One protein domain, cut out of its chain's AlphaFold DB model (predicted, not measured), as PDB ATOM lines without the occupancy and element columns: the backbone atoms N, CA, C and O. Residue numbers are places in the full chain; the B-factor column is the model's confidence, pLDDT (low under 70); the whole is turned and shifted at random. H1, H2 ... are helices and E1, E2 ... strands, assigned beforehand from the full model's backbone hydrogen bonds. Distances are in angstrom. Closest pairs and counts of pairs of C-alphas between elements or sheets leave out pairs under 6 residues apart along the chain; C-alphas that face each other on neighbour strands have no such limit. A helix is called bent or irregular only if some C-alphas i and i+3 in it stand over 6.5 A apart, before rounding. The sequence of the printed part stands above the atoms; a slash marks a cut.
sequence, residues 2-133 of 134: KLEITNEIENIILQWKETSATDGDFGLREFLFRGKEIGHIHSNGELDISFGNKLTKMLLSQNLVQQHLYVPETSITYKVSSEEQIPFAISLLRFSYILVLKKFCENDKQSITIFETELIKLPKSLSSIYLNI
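This is residues 2 to 133 of the 134 residues of an uncharacterized protein of Elizabethkingia anophelis (UniProt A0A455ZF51). A strongly twisted sheet of five antiparallel strands forms a wall with helices over one face: the long helix H3 runs along it over E3 and E4, with H1 beside H3 over E2. H2 packs at the E5 end of the sheet, H4 folds back along the last part of H3 off the sheet, and H5 lies off the sheet near H3 and H2. The 132 printed residues hold five named helices and five named strands, in the order H1 E1 E2 E3 E4 H2 E5 H3 H4 H5; the sheet's order is E1 E2 E3 E4 E5, and the class is mixed, helices and strands. The whole is compact, with a radius of gyration of the C-alphas of 14.0 A, and its C-alphas span 39 by 30 by 26 A.

The sheet holds E1, residues 19 to 23, E2, residues 29 to 33, E3, residues 36 to 41, E4, residues 46 to 50, and E5, residues 75 to 79. E1 to E4 form a meander, each strand the antiparallel neighbour of the one before; E1 and E2, E2 and E3, and E3 and E4 are hairpins. N 20 and O 32 are 2.9 A apart between E1 and E2, N 31 and O 39 are 2.9 A apart between E2 and E3, N 40 and O 48 are 3.0 A apart between E3 and E4, and N 78 and O 47 are 2.8 A apart between E4 and E5, each within hydrogen-bond range. E1 and E5 are the edge strands, and residues 66 to 67 pair antiparallel with residues 76 to 77 of E5. H3, residues 83 to 102, is the hub, touching three other helices; it is on the sheet at a height of 8.6 A, over E3 and only just over E4, where 3 of its C-alphas fall. It runs along the strands, at 10 degrees to E3 on the local plane, and its closest C-alphas to E3 are those of Ser 96 and Ile 38, 5.3 A apart. H1, residues 2 to 13, is on the same face at a height of 9.0 A, over E2. H3 touches H1 with residues 83 to 90 alone, at a steep tilt of 39 degrees, the same way; the closest C-alphas are those of Ile 9 and Ile 90, 6.7 A apart. H2, residues 53 to 61, is also on the sheet, and its closest C-alpha to E5 is that of Thr 56, 6.1 A from that of Ser 75. The sheet with H1, H2 and H3 makes two layers, helices on one face of a sheet. H4, residues 109 to 120, is not on the sheet and forms a helical hairpin with H3, whose residues 94 to 102 alone touch it, at a shallow tilt of 33 degrees, only just short of steep, opposite ways; the closest C-alphas are those of Ile 98 and Phe 115, 6.1 A apart. H5, residues 124 to 131, is not on the sheet either; it only just touches H3, with 3 pairs of C-alphas within 8 A, the closest those of Phe 95 and Leu 126, 7.2 A apart. H2 and H3 are apart. Every O i to N i+4 pair is within hydrogen-bond range in H1, H2 and H4, against 14 of 16 in H3 and 3 of 4 in H5.

H1 begins at C-alpha 2, (140.037, 135.247, 135.133), and is 16.8 A long. H3, 29.4 A long, runs from C-alpha 83 at (135.131, 132.327, 142.755) to C-alpha 102 at (157.332, 116.626, 153.951); it is irregular, but only just, with C-alphas 84 and 87 at 6.9 A. H4 is 17.6 A long, and H5 ends at C-alpha 131, (146.481, 108.931, 154.641).

The C-alphas of Ser 82 and Asn 107, the two farthest apart, are 39.7 A apart. The printed part has no cut. The link from H2 to E5, residues 62 to 74, is long. The mean pLDDT of the printed part is 93.2, and no printed residue is under 70.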
ATOM      1  N   LYS A   2     138.995 136.301 135.019       70.94
ATOM      2  CA  LYS A   2     140.037 135.247 135.133       70.94
ATOM      3  C   LYS A   2     141.371 135.720 135.722       70.94
ATOM      4  O   LYS A   2     141.946 135.028 136.546       70.94
ATOM      5  N   LEU A   3     141.808 136.929 135.365       77.75
ATOM      6  CA  LEU A   3     142.986 137.551 135.979       77.75
ATOM      7  C   LEU A   3     142.776 137.838 137.477       77.75
ATOM      8  O   LEU A   3     143.703 137.705 138.264       77.75
ATOM      9  N   GLU A   4     141.552 138.188 137.882       85.38
ATOM     10  CA  GLU A   4     141.211 138.414 139.296       85.38
ATOM     11  C   GLU A   4     141.272 137.105 140.092       85.38
ATOM     12  O   GLU A   4     141.843 137.098 141.175       85.38
ATOM     13  N   ILE A   5     140.806 135.990 139.512       89.94
ATOM     14  CA  ILE A   5     140.941 134.645 140.096       89.94
ATOM     15  C   ILE A   5     142.416 134.281 140.311       89.94
ATOM     16  O   ILE A   5     142.785 133.838 141.397       89.94
ATOM     17  N   THR A   6     143.268 134.467 139.295       91.81
ATOM     18  CA  THR A   6     144.710 134.201 139.416       91.81
ATOM     19  C   THR A   6     145.331 135.038 140.531       91.81
ATOM     20  O   THR A   6     146.035 134.488 141.377       91.81
ATOM     21  N   ASN A   7     145.015 136.334 140.581       92.44
ATOM     22  CA  ASN A   7     145.527 137.241 141.606       92.44
ATOM     23  C   ASN A   7     145.046 136.860 143.014       92.44
ATOM     24  O   ASN A   7     145.814 136.936 143.968       92.44
ATOM     25  N   GLU A   8     143.790 136.444 143.170       94.88
ATOM     26  CA  GLU A   8     143.255 136.011 144.461       94.88
ATOM     27  C   GLU A   8     143.940 134.732 144.954       94.88
ATOM     28  O   GLU A   8     144.390 134.669 146.102       94.88
ATOM     29  N   ILE A   9     144.085 133.739 144.072       96.44
ATOM     30  CA  ILE A   9     144.807 132.500 144.370       96.44
ATOM     31  C   ILE A   9     146.250 132.814 144.780       96.44
ATOM     32  O   ILE A   9     146.714 132.338 145.818       96.44
ATOM     33  N   GLU A  10     146.939 133.651 144.006       96.31
ATOM     34  CA  GLU A  10     148.304 134.077 144.298       96.31
ATOM     35  C   GLU A  10     148.409 134.770 145.658       96.31
ATOM     36  O   GLU A  10     149.233 134.372 146.483       96.31
ATOM     37  N   ASN A  11     147.542 135.749 145.930       97.50
ATOM     38  CA  ASN A  11     147.541 136.493 147.187       97.50
ATOM     39  C   ASN A  11     147.438 135.564 148.400       97.50
ATOM     40  O   ASN A  11     148.115 135.799 149.400       97.50
ATOM     41  N   ILE A  12     146.629 134.501 148.309       97.88
ATOM     42  CA  ILE A  12     146.475 133.497 149.369       97.88
ATOM     43  C   ILE A  12     147.725 132.617 149.497       97.88
ATOM     44  O   ILE A  12     148.157 132.341 150.619       97.88
ATOM     45  N   ILE A  13     148.302 132.157 148.383       97.88
ATOM     46  CA  ILE A  13     149.489 131.285 148.392       97.88
ATOM     47  C   ILE A  13     150.707 132.023 148.937       97.88
ATOM     48  O   ILE A  13     151.475 131.435 149.695       97.88
ATOM     49  N   LEU A  14     150.874 133.305 148.607       97.88
ATOM     50  CA  LEU A  14     151.982 134.131 149.094       97.88
ATOM     51  C   LEU A  14     151.920 134.406 150.608       97.88
ATOM     52  O   LEU A  14     152.902 134.873 151.178       97.88
ATOM     53  N   GLN A  15     150.805 134.088 151.282       97.50
ATOM     54  CA  GLN A  15     150.744 134.088 152.750       97.50
ATOM     55  C   GLN A  15     151.310 132.807 153.376       97.50
ATOM     56  O   GLN A  15     151.462 132.730 154.597       97.50
ATOM     57  N   TRP A  16     151.558 131.761 152.585       97.25
ATOM     58  CA  TRP A  16     152.133 130.526 153.108       97.25
ATOM     59  C   TRP A  16     153.626 130.717 153.346       97.25
ATOM     60  O   TRP A  16     154.289 131.601 152.809       97.25
ATOM     61  N   LYS A  17     154.173 129.897 154.233       95.62
ATOM     62  CA  LYS A  17     155.557 130.059 154.646       95.62
ATOM     63  C   LYS A  17     156.513 129.635 153.532       95.62
ATOM     64  O   LYS A  17     156.420 128.519 153.037       95.62
ATOM     65  N   GLU A  18     157.459 130.518 153.205       95.12
ATOM     66  CA  GLU A  18     158.523 130.282 152.211       95.12
ATOM     67  C   GLU A  18     157.996 129.944 150.806       95.12
ATOM     68  O   GLU A  18     158.675 129.268 150.021       95.12
ATOM     69  N   THR A  19     156.788 130.413 150.493       98.06
ATOM     70  CA  THR A  19     156.247 130.378 149.142       98.06
ATOM     71  C   THR A  19     156.609 131.637 148.366       98.06
ATOM     72  O   THR A  19     156.862 132.705 148.926       98.06
ATOM     73  N   SER A  20     156.657 131.500 147.049       97.94
ATOM     74  CA  SER A  20     156.837 132.596 146.105       97.94
ATOM     75  C   SER A  20     156.034 132.321 144.836       97.94
ATOM     76  O   SER A  20     155.548 131.207 144.629       97.94
ATOM     77  N   ALA A  21     155.895 133.337 143.989       97.12
ATOM     78  CA  ALA A  21     155.288 133.214 142.672       97.12
ATOM     79  C   ALA A  21     156.202 133.853 141.623       97.12
ATOM     80  O   ALA A  21     156.837 134.876 141.897       97.12
ATOM     81  N   THR A  22     156.282 133.247 140.442       95.38
ATOM     82  CA  THR A  22     157.013 133.792 139.290       95.38
ATOM     83  C   THR A  22     156.161 133.697 138.038       95.38
ATOM     84  O   THR A  22     155.271 132.850 137.935       95.38
ATOM     85  N   ASP A  23     156.443 134.575 137.084       91.12
ATOM     86  CA  ASP A  23     155.932 134.415 135.733       91.12
ATOM     87  C   ASP A  23     156.710 133.267 135.090       91.12
ATOM     88  O   ASP A  23     157.944 133.292 135.063       91.12
ATOM     89  N   GLY A  24     155.984 132.239 134.665       75.81
ATOM     90  CA  GLY A  24     156.521 131.135 133.886       75.81
ATOM     91  C   GLY A  24     156.554 131.482 132.400       75.81
ATOM     92  O   GLY A  24     156.020 132.506 131.950       75.81
ATOM     93  N   ASP A  25     157.142 130.590 131.609       75.31
ATOM     94  CA  ASP A  25     157.067 130.700 130.156       75.31
ATOM     95  C   ASP A  25     155.598 130.656 129.691       75.31
ATOM     96  O   ASP A  25     154.731 130.065 130.331       75.31
ATOM     97  N   PHE A  26     155.293 131.291 128.556       72.56
ATOM     98  CA  PHE A  26     153.961 131.259 127.924       72.56
ATOM     99  C   PHE A  26     152.799 131.866 128.739       72.56
ATOM    100  O   PHE A  26     151.633 131.598 128.444       72.56
ATOM    101  N   GLY A  27     153.082 132.746 129.706       72.31
ATOM    102  CA  GLY A  27     152.040 133.468 130.453       72.31
ATOM    103  C   GLY A  27     151.364 132.626 131.537       72.31
ATOM    104  O   GLY A  27     150.207 132.875 131.886       72.31
ATOM    105  N   LEU A  28     152.084 131.622 132.039       87.00
ATOM    106  CA  LEU A  28     151.736 130.857 133.228       87.00
ATOM    107  C   LEU A  28     152.119 131.651 134.477       87.00
ATOM    108  O   LEU A  28     153.141 132.337 134.493       87.00
ATOM    109  N   ARG A  29     151.336 131.511 135.546       95.38
ATOM    110  CA  ARG A  29     151.748 131.955 136.878       95.38
ATOM    111  C   ARG A  29     152.120 130.740 137.712       95.38
ATOM    112  O   ARG A  29     151.255 129.926 138.036       95.38
ATOM    113  N   GLU A  30     153.402 130.608 138.028       97.12
ATOM    114  CA  GLU A  30     153.962 129.466 138.752       97.12
ATOM    115  C   GLU A  30     154.058 129.766 140.247       97.12
ATOM    116  O   GLU A  30     154.534 130.827 140.656       97.12
ATOM    117  N   PHE A  31     153.653 128.803 141.071       98.06
ATOM    118  CA  PHE A  31     153.744 128.874 142.524       98.06
ATOM    119  C   PHE A  31     154.835 127.937 143.022       98.06
ATOM    120  O   PHE A  31     154.881 126.759 142.657       98.06
ATOM    121  N   LEU A  32     155.700 128.442 143.898       97.81
ATOM    122  CA  LEU A  32     156.856 127.708 144.398       97.81
ATOM    123  C   LEU A  32     156.875 127.681 145.921       97.81
ATOM    124  O   LEU A  32     156.453 128.627 146.574       97.81
ATOM    125  N   PHE A  33     157.450 126.622 146.484       96.69
ATOM    126  CA  PHE A  33     157.903 126.548 147.869       96.69
ATOM    127  C   PHE A  33     159.397 126.222 147.881       96.69
ATOM    128  O   PHE A  33     159.811 125.205 147.319       96.69
ATOM    129  N   ARG A  34     160.224 127.089 148.485       94.44
ATOM    130  CA  ARG A  34     161.701 126.965 148.472       94.44
ATOM    131  C   ARG A  34     162.271 126.683 147.063       94.44
ATOM    132  O   ARG A  34     163.171 125.862 146.892       94.44
ATOM    133  N   GLY A  35     161.701 127.325 146.039       94.50
ATOM    134  CA  GLY A  35     162.100 127.155 144.635       94.50
ATOM    135  C   GLY A  35     161.670 125.836 143.978       94.50
ATOM    136  O   GLY A  35     162.121 125.531 142.878       94.50
ATOM    137  N   LYS A  36     160.825 125.026 144.629       95.44
ATOM    138  CA  LYS A  36     160.178 123.851 144.027       95.44
ATOM    139  C   LYS A  36     158.743 124.190 143.664       95.44
ATOM    140  O   LYS A  36     157.996 124.645 144.526       95.44
ATOM    141  N   GLU A  37     158.372 123.948 142.414       96.38
ATOM    142  CA  GLU A  37     157.009 124.161 141.936       96.38
ATOM    143  C   GLU A  37     156.011 123.313 142.740       96.38
ATOM    144  O   GLU A  37     156.229 122.120 142.974       96.38
ATOM    145  N   ILE A  38     154.925 123.950 143.175       97.88
ATOM    146  CA  ILE A  38     153.782 123.303 143.831       97.88
ATOM    147  C   ILE A  38     152.524 123.324 142.946       97.88
ATOM    148  O   ILE A  38     151.551 122.641 143.262       97.88
ATOM    149  N   GLY A  39     152.555 124.059 141.837       97.62
ATOM    150  CA  GLY A  39     151.534 124.118 140.798       97.62
ATOM    151  C   GLY A  39     151.642 125.419 140.007       97.62
ATOM    152  O   GLY A  39     152.318 126.353 140.443       97.62
ATOM    153  N   HIS A  40     150.934 125.504 138.889       97.12
ATOM    154  CA  HIS A  40     150.856 126.726 138.094       97.12
ATOM    155  C   HIS A  40     149.457 126.919 137.521       97.12
ATOM    156  O   HIS A  40     148.725 125.959 137.283       97.12
ATOM    157  N   ILE A  41     149.074 128.174 137.313       95.81
ATOM    158  CA  ILE A  41     147.786 128.528 136.723       95.81
ATOM    159  C   ILE A  41     147.985 129.244 135.392       95.81
ATOM    160  O   ILE A  41     148.778 130.177 135.261       95.81
ATOM    161  N   HIS A  42     147.238 128.792 134.395       92.69
ATOM    162  CA  HIS A  42     147.182 129.384 133.069       92.69
ATOM    163  C   HIS A  42     146.249 130.597 133.077       92.69
ATOM    164  O   HIS A  42     145.272 130.655 133.827       92.69
ATOM    165  N   SER A  43     146.471 131.547 132.167       87.06
ATOM    166  CA  SER A  43     145.609 132.735 132.008       87.06
ATOM    167  C   SER A  43     144.134 132.406 131.708       87.06
ATOM    168  O   SER A  43     143.235 133.226 131.919       87.06
ATOM    169  N   ASN A  44     143.858 131.187 131.237       88.69
ATOM    170  CA  ASN A  44     142.514 130.684 130.974       88.69
ATOM    171  C   ASN A  44     141.803 130.114 132.228       88.69
ATOM    172  O   ASN A  44     140.619 129.772 132.110       88.69
ATOM    173  N   GLY A  45     142.464 130.069 133.392       91.62
ATOM    174  CA  GLY A  45     141.940 129.544 134.658       91.62
ATOM    175  C   GLY A  45     142.172 128.045 134.880       91.62
ATOM    176  O   GLY A  45     141.575 127.473 135.791       91.62
ATOM    177  N   GLU A  46     142.983 127.384 134.057       94.94
ATOM    178  CA  GLU A  46     143.404 125.998 134.284       94.94
ATOM    179  C   GLU A  46     144.547 125.972 135.300       94.94
ATOM    180  O   GLU A  46     145.590 126.579 135.084       94.94
ATOM    181  N   LEU A  47     144.321 125.320 136.439       97.25
ATOM    182  CA  LEU A  47     145.335 125.055 137.451       97.25
ATOM    183  C   LEU A  47     145.898 123.656 137.224       97.25
ATOM    184  O   LEU A  47     145.178 122.671 137.401       97.25
ATOM    185  N   ASP A  48     147.181 123.575 136.911       97.62
ATOM    186  CA  ASP A  48     147.884 122.320 136.699       97.62
ATOM    187  C   ASP A  48     148.825 122.021 137.865       97.62
ATOM    188  O   ASP A  48     149.508 122.898 138.403       97.62
ATOM    189  N   ILE A  49     148.833 120.756 138.290       98.31
ATOM    190  CA  ILE A  49     149.680 120.291 139.392       98.31
ATOM    191  C   ILE A  49     150.207 118.892 139.093       98.31
ATOM    192  O   ILE A  49     149.445 117.977 138.766       98.31
ATOM    193  N   SER A  50     151.516 118.709 139.272       97.31
ATOM    194  CA  SER A  50     152.177 117.408 139.180       97.31
ATOM    195  C   SER A  50     152.208 116.708 140.542       97.31
ATOM    196  O   SER A  50     152.863 117.163 141.480       97.31
ATOM    197  N   PHE A  51     151.509 115.575 140.655       95.50
ATOM    198  CA  PHE A  51     151.433 114.760 141.875       95.50
ATOM    199  C   PHE A  51     152.124 113.391 141.744       95.50
ATOM    200  O   PHE A  51     152.330 112.695 142.743       95.50
ATOM    201  N   GLY A  52     152.495 112.988 140.526       95.06
ATOM    202  CA  GLY A  52     153.016 111.655 140.227       95.06
ATOM    203  C   GLY A  52     151.920 110.587 140.099       95.06
ATOM    204  O   GLY A  52     150.791 110.747 140.561       95.06
ATOM    205  N   ASN A  53     152.269 109.456 139.478       94.94
ATOM    206  CA  ASN A  53     151.306 108.478 138.946       94.94
ATOM    207  C   ASN A  53     150.256 107.978 139.956       94.94
ATOM    208  O   ASN A  53     149.055 108.010 139.679       94.94
ATOM    209  N   LYS A  54     150.689 107.551 141.151       94.12
ATOM    210  CA  LYS A  54     149.787 107.000 142.178       94.12
ATOM    211  C   LYS A  54     148.762 108.037 142.651       94.12
ATOM    212  O   LYS A  54     147.573 107.734 142.713       94.12
ATOM    213  N   LEU A  55     149.215 109.248 142.973       94.94
ATOM    214  CA  LEU A  55     148.350 110.301 143.502       94.94
ATOM    215  C   LEU A  55     147.403 110.859 142.441       94.94
ATOM    216  O   LEU A  55     146.218 111.020 142.727       94.94
ATOM    217  N   THR A  56     147.893 111.073 141.220       96.50
ATOM    218  CA  THR A  56     147.066 111.498 140.084       96.50
ATOM    219  C   THR A  56     145.900 110.536 139.867       96.50
ATOM    220  O   THR A  56     144.751 110.967 139.820       96.50
ATOM    221  N   LYS A  57     146.150 109.219 139.854       95.50
ATOM    222  CA  LYS A  57     145.082 108.211 139.725       95.50
ATOM    223  C   LYS A  57     144.051 108.275 140.853       95.50
ATOM    224  O   LYS A  57     142.856 108.173 140.589       95.50
ATOM    225  N   MET A  58     144.490 108.459 142.100       94.75
ATOM    226  CA  MET A  58     143.577 108.562 143.246       94.75
ATOM    227  C   MET A  58     142.693 109.810 143.155       94.75
ATOM    228  O   MET A  58     141.485 109.706 143.361       94.75
ATOM    229  N   LEU A  59     143.265 110.962 142.795       96.00
ATOM    230  CA  LEU A  59     142.519 112.209 142.611       96.00
ATOM    231  C   LEU A  59     141.483 112.087 141.483       96.00
ATOM    232  O   LEU A  59     140.328 112.476 141.667       96.00
ATOM    233  N   LEU A  60     141.868 111.479 140.355       96.00
ATOM    234  CA  LEU A  60     140.969 111.225 139.226       96.00
ATOM    235  C   LEU A  60     139.822 110.279 139.604       96.00
ATOM    236  O   LEU A  60     138.672 110.561 139.285       96.00
ATOM    237  N   SER A  61     140.096 109.199 140.347       94.12
ATOM    238  CA  SER A  61     139.054 108.240 140.759       94.12
ATOM    239  C   SER A  61     137.976 108.832 141.672       94.12
ATOM    240  O   SER A  61     136.885 108.278 141.774       94.12
ATOM    241  N   GLN A  62     138.268 109.955 142.335       91.19
ATOM    242  CA  GLN A  62     137.315 110.660 143.193       91.19
ATOM    243  C   GLN A  62     136.507 111.726 142.440       91.19
ATOM    244  O   GLN A  62     135.697 112.411 143.060       91.19
ATOM    245  N   ASN A  63     136.711 111.877 141.124       91.19
ATOM    246  CA  ASN A  63     136.089 112.911 140.289       91.19
ATOM    247  C   ASN A  63     136.309 114.340 140.821       91.19
ATOM    248  O   ASN A  63     135.468 115.217 140.634       91.19
ATOM    249  N   LEU A  64     137.433 114.580 141.503       87.75
ATOM    250  CA  LEU A  64     137.757 115.888 142.080       87.75
ATOM    251  C   LEU A  64     138.426 116.833 141.074       87.75
ATOM    252  O   LEU A  64     138.412 118.046 141.260       87.75
ATOM    253  N   VAL A  65     139.058 116.274 140.041       95.81
ATOM    254  CA  VAL A  65     139.925 116.981 139.090       95.81
ATOM    255  C   VAL A  65     139.821 116.345 137.706       95.81
ATOM    256  O   VAL A  65     139.317 115.230 137.561       95.81
ATOM    257  N   GLN A  66     140.312 117.046 136.688       97.38
ATOM    258  CA  GLN A  66     140.413 116.548 135.323       97.38
ATOM    259  C   GLN A  66     141.798 115.946 135.058       97.38
ATOM    260  O   GLN A  66     142.795 116.297 135.695       97.38
ATOM    261  N   GLN A  67     141.863 115.026 134.096       97.19
ATOM    262  CA  GLN A  67     143.136 114.510 133.608       97.19
ATOM    263  C   GLN A  67     143.844 115.597 132.802       97.19
ATOM    264  O   GLN A  67     143.242 116.210 131.922       97.19
ATOM    265  N   HIS A  68     145.122 115.811 133.096       96.69
ATOM    266  CA  HIS A  68     145.932 116.764 132.357       96.69
ATOM    267  C   HIS A  68     146.154 116.286 130.916       96.69
ATOM    268  O   HIS A  68     146.480 115.123 130.692       96.69
ATOM    269  N   LEU A  69     146.043 117.178 129.928       93.75
ATOM    270  CA  LEU A  69     146.074 116.790 128.510       93.75
ATOM    271  C   LEU A  69     147.456 116.317 128.027       93.75
ATOM    272  O   LEU A  69     147.552 115.295 127.355       93.75
ATOM    273  N   TYR A  70     148.529 117.037 128.378       93.19
ATOM    274  CA  TYR A  70     149.878 116.755 127.852       93.19
ATOM    275  C   TYR A  70     150.715 115.786 128.700       93.19
ATOM    276  O   TYR A  70     151.494 115.012 128.152       93.19
ATOM    277  N   VAL A  71     150.546 115.796 130.028       93.81
ATOM    278  CA  VAL A  71     151.238 114.894 130.966       93.81
ATOM    279  C   VAL A  71     150.221 114.105 131.822       93.81
ATOM    280  O   VAL A  71     150.199 114.216 133.051       93.81
ATOM    281  N   PRO A  72     149.346 113.303 131.184       94.69
ATOM    282  CA  PRO A  72     148.146 112.713 131.795       94.69
ATOM    283  C   PRO A  72     148.405 111.704 132.915       94.69
ATOM    284  O   PRO A  72     147.494 111.383 133.681       94.69
ATOM    285  N   GLU A  73     149.611 111.144 132.985       95.56
ATOM    286  CA  GLU A  73     149.935 110.112 133.966       95.56
ATOM    287  C   GLU A  73     150.322 110.687 135.323       95.56
ATOM    288  O   GLU A  73     150.069 110.050 136.340       95.56
ATOM    289  N   THR A  74     150.952 111.861 135.357       97.00
ATOM    290  CA  THR A  74     151.555 112.419 136.578       97.00
ATOM    291  C   THR A  74     150.954 113.743 137.005       97.00
ATOM    292  O   THR A  74     151.227 114.178 138.123       97.00
ATOM    293  N   SER A  75     150.119 114.350 136.168       97.75
ATOM    294  CA  SER A  75     149.557 115.672 136.414       97.75
ATOM    295  C   SER A  75     148.037 115.663 136.327       97.75
ATOM    296  O   SER A  75     147.429 114.833 135.645       97.75
ATOM    297  N   ILE A  76     147.429 116.599 137.043       98.19
ATOM    298  CA  ILE A  76     145.998 116.897 136.981       98.19
ATOM    299  C   ILE A  76     145.809 118.316 136.464       98.19
ATOM    300  O   ILE A  76     146.721 119.133 136.582       98.19
ATOM    301  N   THR A  77     144.614 118.580 135.951       98.25
ATOM    302  CA  THR A  77     144.121 119.925 135.662       98.25
ATOM    303  C   THR A  77     142.882 120.164 136.513       98.25
ATOM    304  O   THR A  77     142.042 119.274 136.668       98.25
ATOM    305  N   TYR A  78     142.749 121.357 137.081       97.94
ATOM    306  CA  TYR A  78     141.543 121.810 137.759       97.94
ATOM    307  C   TYR A  78     141.103 123.155 137.193       97.94
ATOM    308  O   TYR A  78     141.824 124.148 137.263       97.94
ATOM    309  N   LYS A  79     139.901 123.197 136.621       96.00
ATOM    310  CA  LYS A  79     139.378 124.411 135.993       96.00
ATOM    311  C   LYS A  79     138.729 125.344 137.018       96.00
ATOM    312  O   LYS A  79     137.688 125.019 137.586       96.00
ATOM    313  N   VAL A  80     139.277 126.546 137.168       95.50
ATOM    314  CA  VAL A  80     138.734 127.620 138.011       95.50
ATOM    315  C   VAL A  80     138.032 128.639 137.114       95.50
ATOM    316  O   VAL A  80     138.666 129.444 136.436       95.50
ATOM    317  N   SER A  81     136.702 128.558 137.033       92.06
ATOM    318  CA  SER A  81     135.888 129.417 136.151       92.06
ATOM    319  C   SER A  81     135.111 130.504 136.901       92.06
ATOM    320  O   SER A  81     134.644 131.448 136.267       92.06
ATOM    321  N   SER A  82     134.983 130.377 138.220       93.38
ATOM    322  CA  SER A  82     134.327 131.301 139.140       93.38
ATOM    323  C   SER A  82     134.965 131.233 140.533       93.38
ATOM    324  O   SER A  82     135.717 130.309 140.857       93.38
ATOM    325  N   GLU A  83     134.637 132.213 141.376       93.69
ATOM    326  CA  GLU A  83     135.131 132.327 142.755       93.69
ATOM    327  C   GLU A  83     134.786 131.104 143.620       93.69
ATOM    328  O   GLU A  83     135.575 130.691 144.467       93.69
ATOM    329  N   GLU A  84     133.660 130.437 143.352       95.19
ATOM    330  CA  GLU A  84     133.229 129.231 144.075       95.19
ATOM    331  C   GLU A  84     134.246 128.081 144.001       95.19
ATOM    332  O   GLU A  84     134.288 127.225 144.886       95.19
ATOM    333  N   GLN A  85     135.084 128.046 142.958       96.31
ATOM    334  CA  GLN A  85     136.105 127.010 142.795       96.31
ATOM    335  C   GLN A  85     137.449 127.361 143.446       96.31
ATOM    336  O   GLN A  85     138.273 126.456 143.627       96.31
ATOM    337  N   ILE A  86     137.676 128.623 143.829       96.88
ATOM    338  CA  ILE A  86     138.936 129.089 144.431       96.88
ATOM    339  C   ILE A  86     139.286 128.306 145.707       96.88
ATOM    340  O   ILE A  86     140.418 127.823 145.801       96.88
ATOM    341  N   PRO A  87     138.364 128.066 146.665       97.62
ATOM    342  CA  PRO A  87     138.700 127.331 147.885       97.62
ATOM    343  C   PRO A  87     139.253 125.924 147.623       97.62
ATOM    344  O   PRO A  87     140.156 125.453 148.328       97.62
ATOM    345  N   PHE A  88     138.745 125.241 146.593       97.81
ATOM    346  CA  PHE A  88     139.230 123.909 146.245       97.81
ATOM    347  C   PHE A  88     140.558 123.955 145.479       97.81
ATOM    348  O   PHE A  88     141.451 123.169 145.790       97.81
ATOM    349  N   ALA A  89     140.750 124.930 144.582       98.06
ATOM    350  CA  ALA A  89     142.042 125.191 143.938       98.06
ATOM    351  C   ALA A  89     143.156 125.418 144.980       98.06
ATOM    352  O   ALA A  89     144.208 124.778 144.946       98.06
ATOM    353  N   ILE A  90     142.866 126.246 145.986       98.50
ATOM    354  CA  ILE A  90     143.739 126.494 147.137       98.50
ATOM    355  C   ILE A  90     144.024 125.212 147.929       98.50
ATOM    356  O   ILE A  90     145.145 124.999 148.391       98.50
ATOM    357  N   SER A  91     143.036 124.332 148.077       98.44
ATOM    358  CA  SER A  91     143.211 123.049 148.766       98.44
ATOM    359  C   SER A  91     144.132 122.093 147.998       98.44
ATOM    360  O   SER A  91     144.953 121.420 148.620       98.44
ATOM    361  N   LEU A  92     144.047 122.060 146.663       98.56
ATOM    362  CA  LEU A  92     144.929 121.258 145.806       98.56
ATOM    363  C   LEU A  92     146.383 121.751 145.865       98.56
ATOM    364  O   LEU A  92     147.299 120.955 146.072       98.56
ATOM    365  N   LEU A  93     146.589 123.065 145.772       98.62
ATOM    366  CA  LEU A  93     147.909 123.687 145.921       98.62
ATOM    367  C   LEU A  93     148.495 123.443 147.315       98.62
ATOM    368  O   LEU A  93     149.671 123.104 147.440       98.62
ATOM    369  N   ARG A  94     147.670 123.528 148.366       98.50
ATOM    370  CA  ARG A  94     148.098 123.204 149.733       98.50
ATOM    371  C   ARG A  94     148.497 121.740 149.855       98.50
ATOM    372  O   ARG A  94     149.476 121.427 150.524       98.50
ATOM    373  N   PHE A  95     147.768 120.838 149.203       98.06
ATOM    374  CA  PHE A  95     148.121 119.427 149.202       98.06
ATOM    375  C   PHE A  95     149.495 119.193 148.558       98.06
ATOM    376  O   PHE A  95     150.332 118.515 149.150       98.06
ATOM    377  N   SER A  96     149.767 119.826 147.415       98.19
ATOM    378  CA  SER A  96     151.086 119.797 146.767       98.19
ATOM    379  C   SER A  96     152.186 120.381 147.658       98.19
ATOM    380  O   SER A  96     153.208 119.735 147.901       98.19
ATOM    381  N   TYR A  97     151.929 121.544 148.259       97.94
ATOM    382  CA  TYR A  97     152.825 122.183 149.219       97.94
ATOM    383  C   TYR A  97     153.197 121.251 150.381       97.94
ATOM    384  O   TYR A  97     154.380 121.066 150.660       97.94
ATOM    385  N   ILE A  98     152.220 120.582 151.000       96.50
ATOM    386  CA  ILE A  98     152.441 119.612 152.087       96.50
ATOM    387  C   ILE A  98     153.327 118.442 151.633       96.50
ATOM    388  O   ILE A  98     154.203 118.001 152.383       96.50
ATOM    389  N   LEU A  99     153.125 117.930 150.415       95.19
ATOM    390  CA  LEU A  99     153.923 116.828 149.866       95.19
ATOM    391  C   LEU A  99     155.378 117.235 149.622       95.19
ATOM    392  O   LEU A  99     156.284 116.436 149.871       95.19
ATOM    393  N   VAL A 100     155.611 118.462 149.152       94.81
ATOM    394  CA  VAL A 100     156.964 119.005 148.987       94.81
ATOM    395  C   VAL A 100     157.594 119.274 150.355       94.81
ATOM    396  O   VAL A 100     158.700 118.801 150.602       94.81
ATOM    397  N   LEU A 101     156.879 119.936 151.269       94.62
ATOM    398  CA  LEU A 101     157.321 120.250 152.633       94.62
ATOM    399  C   LEU A 101     157.753 119.004 153.412       94.62
ATOM    400  O   LEU A 101     158.801 119.013 154.053       94.62
ATOM    401  N   LYS A 102     157.003 117.901 153.298       92.50
ATOM    402  CA  LYS A 102     157.332 116.626 153.951       92.50
ATOM    403  C   LYS A 102     158.746 116.137 153.627       92.50
ATOM    404  O   LYS A 102     159.399 115.571 154.498       92.50
ATOM    405  N   LYS A 103     159.238 116.380 152.406       90.19
ATOM    406  CA  LYS A 103     160.598 115.995 151.982       90.19
ATOM    407  C   LYS A 103     161.692 116.768 152.732       90.19
ATOM    408  O   LYS A 103     162.838 116.338 152.735       90.19
ATOM    409  N   PHE A 104     161.348 117.888 153.367       86.06
ATOM    410  CA  PHE A 104     162.258 118.705 154.170       86.06
ATOM    411  C   PHE A 104     162.120 118.460 155.684       86.06
ATOM    412  O   PHE A 104     163.026 118.816 156.434       86.06
ATOM    413  N   CYS A 105     161.039 117.818 156.147       85.06
ATOM    414  CA  CYS A 105     160.778 117.572 157.573       85.06
ATOM    415  C   CYS A 105     161.832 116.696 158.266       85.06
ATOM    416  O   CYS A 105     162.025 116.835 159.469       85.06
ATOM    417  N   GLU A 106     162.523 115.814 157.539       78.62
ATOM    418  CA  GLU A 106     163.546 114.926 158.119       78.62
ATOM    419  C   GLU A 106     164.738 115.695 158.709       78.62
ATOM    420  O   GLU A 106     165.378 115.218 159.642       78.62
ATOM    421  N   ASN A 107     165.001 116.907 158.212       77.19
ATOM    422  CA  ASN A 107     166.197 117.683 158.544       77.19
ATOM    423  C   ASN A 107     165.885 119.035 159.215       77.19
ATOM    424  O   ASN A 107     166.805 119.795 159.513       77.19
ATOM    425  N   ASP A 108     164.608 119.356 159.452       83.19
ATOM    426  CA  ASP A 108     164.173 120.684 159.897       83.19
ATOM    427  C   ASP A 108     162.940 120.606 160.823       83.19
ATOM    428  O   ASP A 108     161.810 120.371 160.385       83.19
ATOM    429  N   LYS A 109     163.146 120.865 162.124       82.88
ATOM    430  CA  LYS A 109     162.069 120.898 163.134       82.88
ATOM    431  C   LYS A 109     160.996 121.938 162.814       82.88
ATOM    432  O   LYS A 109     159.829 121.719 163.126       82.88
ATOM    433  N   GLN A 110     161.368 123.054 162.188       85.94
ATOM    434  CA  GLN A 110     160.415 124.084 161.798       85.94
ATOM    435  C   GLN A 110     159.491 123.574 160.686       85.94
ATOM    436  O   GLN A 110     158.285 123.820 160.736       85.94
ATOM    437  N   SER A 111     160.030 122.800 159.740       88.81
ATOM    438  CA  SER A 111     159.247 122.146 158.686       88.81
ATOM    439  C   SER A 111     158.220 121.157 159.249       88.81
ATOM    440  O   SER A 111     157.117 121.071 158.716       88.81
ATOM    441  N   ILE A 112     158.523 120.453 160.349       89.12
ATOM    442  CA  ILE A 112     157.559 119.559 161.026       89.12
ATOM    443  C   ILE A 112     156.350 120.348 161.549       89.12
ATOM    444  O   ILE A 112     155.213 119.996 161.244       89.12
ATOM    445  N   THR A 113     156.576 121.447 162.276       89.50
ATOM    446  CA  THR A 113     155.481 122.266 162.825       89.50
ATOM    447  C   THR A 113     154.593 122.857 161.726       89.50
ATOM    448  O   THR A 113     153.366 122.878 161.852       89.50
ATOM    449  N   ILE A 114     155.196 123.320 160.627       92.12
ATOM    450  CA  ILE A 114     154.446 123.836 159.475       92.12
ATOM    451  C   ILE A 114     153.626 122.710 158.840       92.12
ATOM    452  O   ILE A 114     152.445 122.898 158.556       92.12
ATOM    453  N   PHE A 115     154.223 121.530 158.667       93.94
ATOM    454  CA  PHE A 115     153.571 120.377 158.058       93.94
ATOM    455  C   PHE A 115     152.310 119.971 158.826       93.94
ATOM    456  O   PHE A 115     151.251 119.817 158.222       93.94
ATOM    457  N   GLU A 116     152.395 119.849 160.151       92.19
ATOM    458  CA  GLU A 116     151.247 119.495 160.993       92.19
ATOM    459  C   GLU A 116     150.135 120.548 160.906       92.19
ATOM    460  O   GLU A 116     148.961 120.207 160.754       92.19
ATOM    461  N   THR A 117     150.514 121.830 160.923       94.12
ATOM    462  CA  THR A 117     149.577 122.959 160.835       94.12
ATOM    463  C   THR A 117     148.837 122.984 159.498       94.12
ATOM    464  O   THR A 117     147.627 123.206 159.460       94.12
ATOM    465  N   GLU A 118     149.542 122.764 158.390       95.75
ATOM    466  CA  GLU A 118     148.941 122.789 157.054       95.75
ATOM    467  C   GLU A 118     148.124 121.530 156.764       95.75
ATOM    468  O   GLU A 118     147.073 121.620 156.127       95.75
ATOM    469  N   LEU A 119     148.541 120.369 157.276       94.69
ATOM    470  CA  LEU A 119     147.821 119.112 157.081       94.69
ATOM    471  C   LEU A 119     146.401 119.156 157.660       94.69
ATOM    472  O   LEU A 119     145.473 118.649 157.031       94.69
ATOM    473  N   ILE A 120     146.212 119.800 158.816       95.44
ATOM    474  CA  ILE A 120     144.896 119.949 159.464       95.44
ATOM    475  C   ILE A 120     143.947 120.831 158.634       95.44
ATOM    476  O   ILE A 120     142.730 120.675 158.719       95.44
ATOM    477  N   LYS A 121     144.481 121.727 157.795       96.06
ATOM    478  CA  LYS A 121     143.685 122.610 156.925       96.06
ATOM    479  C   LYS A 121     143.164 121.909 155.667       96.06
ATOM    480  O   LYS A 121     142.392 122.516 154.925       96.06
ATOM    481  N   LEU A 122     143.587 120.672 155.377       96.25
ATOM    482  CA  LEU A 122     143.094 119.952 154.204       96.25
ATOM    483  C   LEU A 122     141.639 119.497 154.397       96.25
ATOM    484  O   LEU A 122     141.303 118.920 155.434       96.25
ATOM    485  N   PRO A 123     140.779 119.655 153.372       96.19
ATOM    486  CA  PRO A 123     139.445 119.077 153.406       96.19
ATOM    487  C   PRO A 123     139.524 117.547 153.468       96.19
ATOM    488  O   PRO A 123     140.482 116.934 152.988       96.19
ATOM    489  N   LYS A 124     138.473 116.916 154.011       94.06
ATOM    490  CA  LYS A 124     138.404 115.455 154.205       94.06
ATOM    491  C   LYS A 124     138.692 114.658 152.926       94.06
ATOM    492  O   LYS A 124     139.295 113.588 153.005       94.06
ATOM    493  N   SER A 125     138.282 115.175 151.767       93.12
ATOM    494  CA  SER A 125     138.540 114.571 150.454       93.12
ATOM    495  C   SER A 125     140.037 114.393 150.181       93.12
ATOM    496  O   SER A 125     140.464 113.310 149.793       93.12
ATOM    497  N   LEU A 126     140.858 115.405 150.478       95.31
ATOM    498  CA  LEU A 126     142.304 115.365 150.249       95.31
ATOM    499  C   LEU A 126     143.072 114.730 151.411       95.31
ATOM    500  O   LEU A 126     144.007 113.961 151.179       95.31
ATOM    501  N   SER A 127     142.672 114.973 152.663       93.69
ATOM    502  CA  SER A 127     143.348 114.355 153.813       93.69
ATOM    503  C   SER A 127     143.195 112.830 153.819       93.69
ATOM    504  O   SER A 127     144.152 112.120 154.126       93.69
ATOM    505  N   SER A 128     142.048 112.305 153.372       92.06
ATOM    506  CA  SER A 128     141.856 110.860 153.192       92.06
ATOM    507  C   SER A 128     142.786 110.292 152.114       92.06
ATOM    508  O   SER A 128     143.335 109.208 152.301       92.06
ATOM    509  N   ILE A 129     143.026 111.008 151.008       92.25
ATOM    510  CA  ILE A 129     144.014 110.592 149.993       92.25
ATOM    511  C   ILE A 129     145.412 110.542 150.609       92.25
ATOM    512  O   ILE A 129     146.106 109.538 150.458       92.25
ATOM    513  N   TYR A 130     145.807 111.586 151.345       90.50
ATOM    514  CA  TYR A 130     147.118 111.650 151.990       90.50
ATOM    515  C   TYR A 130     147.371 110.469 152.944       90.50
ATOM    516  O   TYR A 130     148.462 109.900 152.964       90.50
ATOM    517  N   LEU A 131     146.363 110.065 153.720       88.31
ATOM    518  CA  LEU A 131     146.481 108.931 154.641       88.31
ATOM    519  C   LEU A 131     146.636 107.586 153.918       88.31
ATOM    520  O   LEU A 131     147.296 106.700 154.445       88.31
ATOM    521  N   ASN A 132     146.089 107.452 152.707       85.44
ATOM    522  CA  ASN A 132     146.151 106.228 151.901       85.44
ATOM    523  C   ASN A 132     147.419 106.115 151.025       85.44
ATOM    524  O   ASN A 132     147.601 105.123 150.313       85.44
ATOM    525  N   ILE A 133     148.288 107.131 151.032       82.69
ATOM    526  CA  ILE A 133     149.588 107.079 150.344       82.69
ATOM    527  C   ILE A 133     150.786 106.872 151.273       82.69
ATOM    528  O   ILE A 133     151.874 106.636 150.745       82.69
TER     529      ILE A 133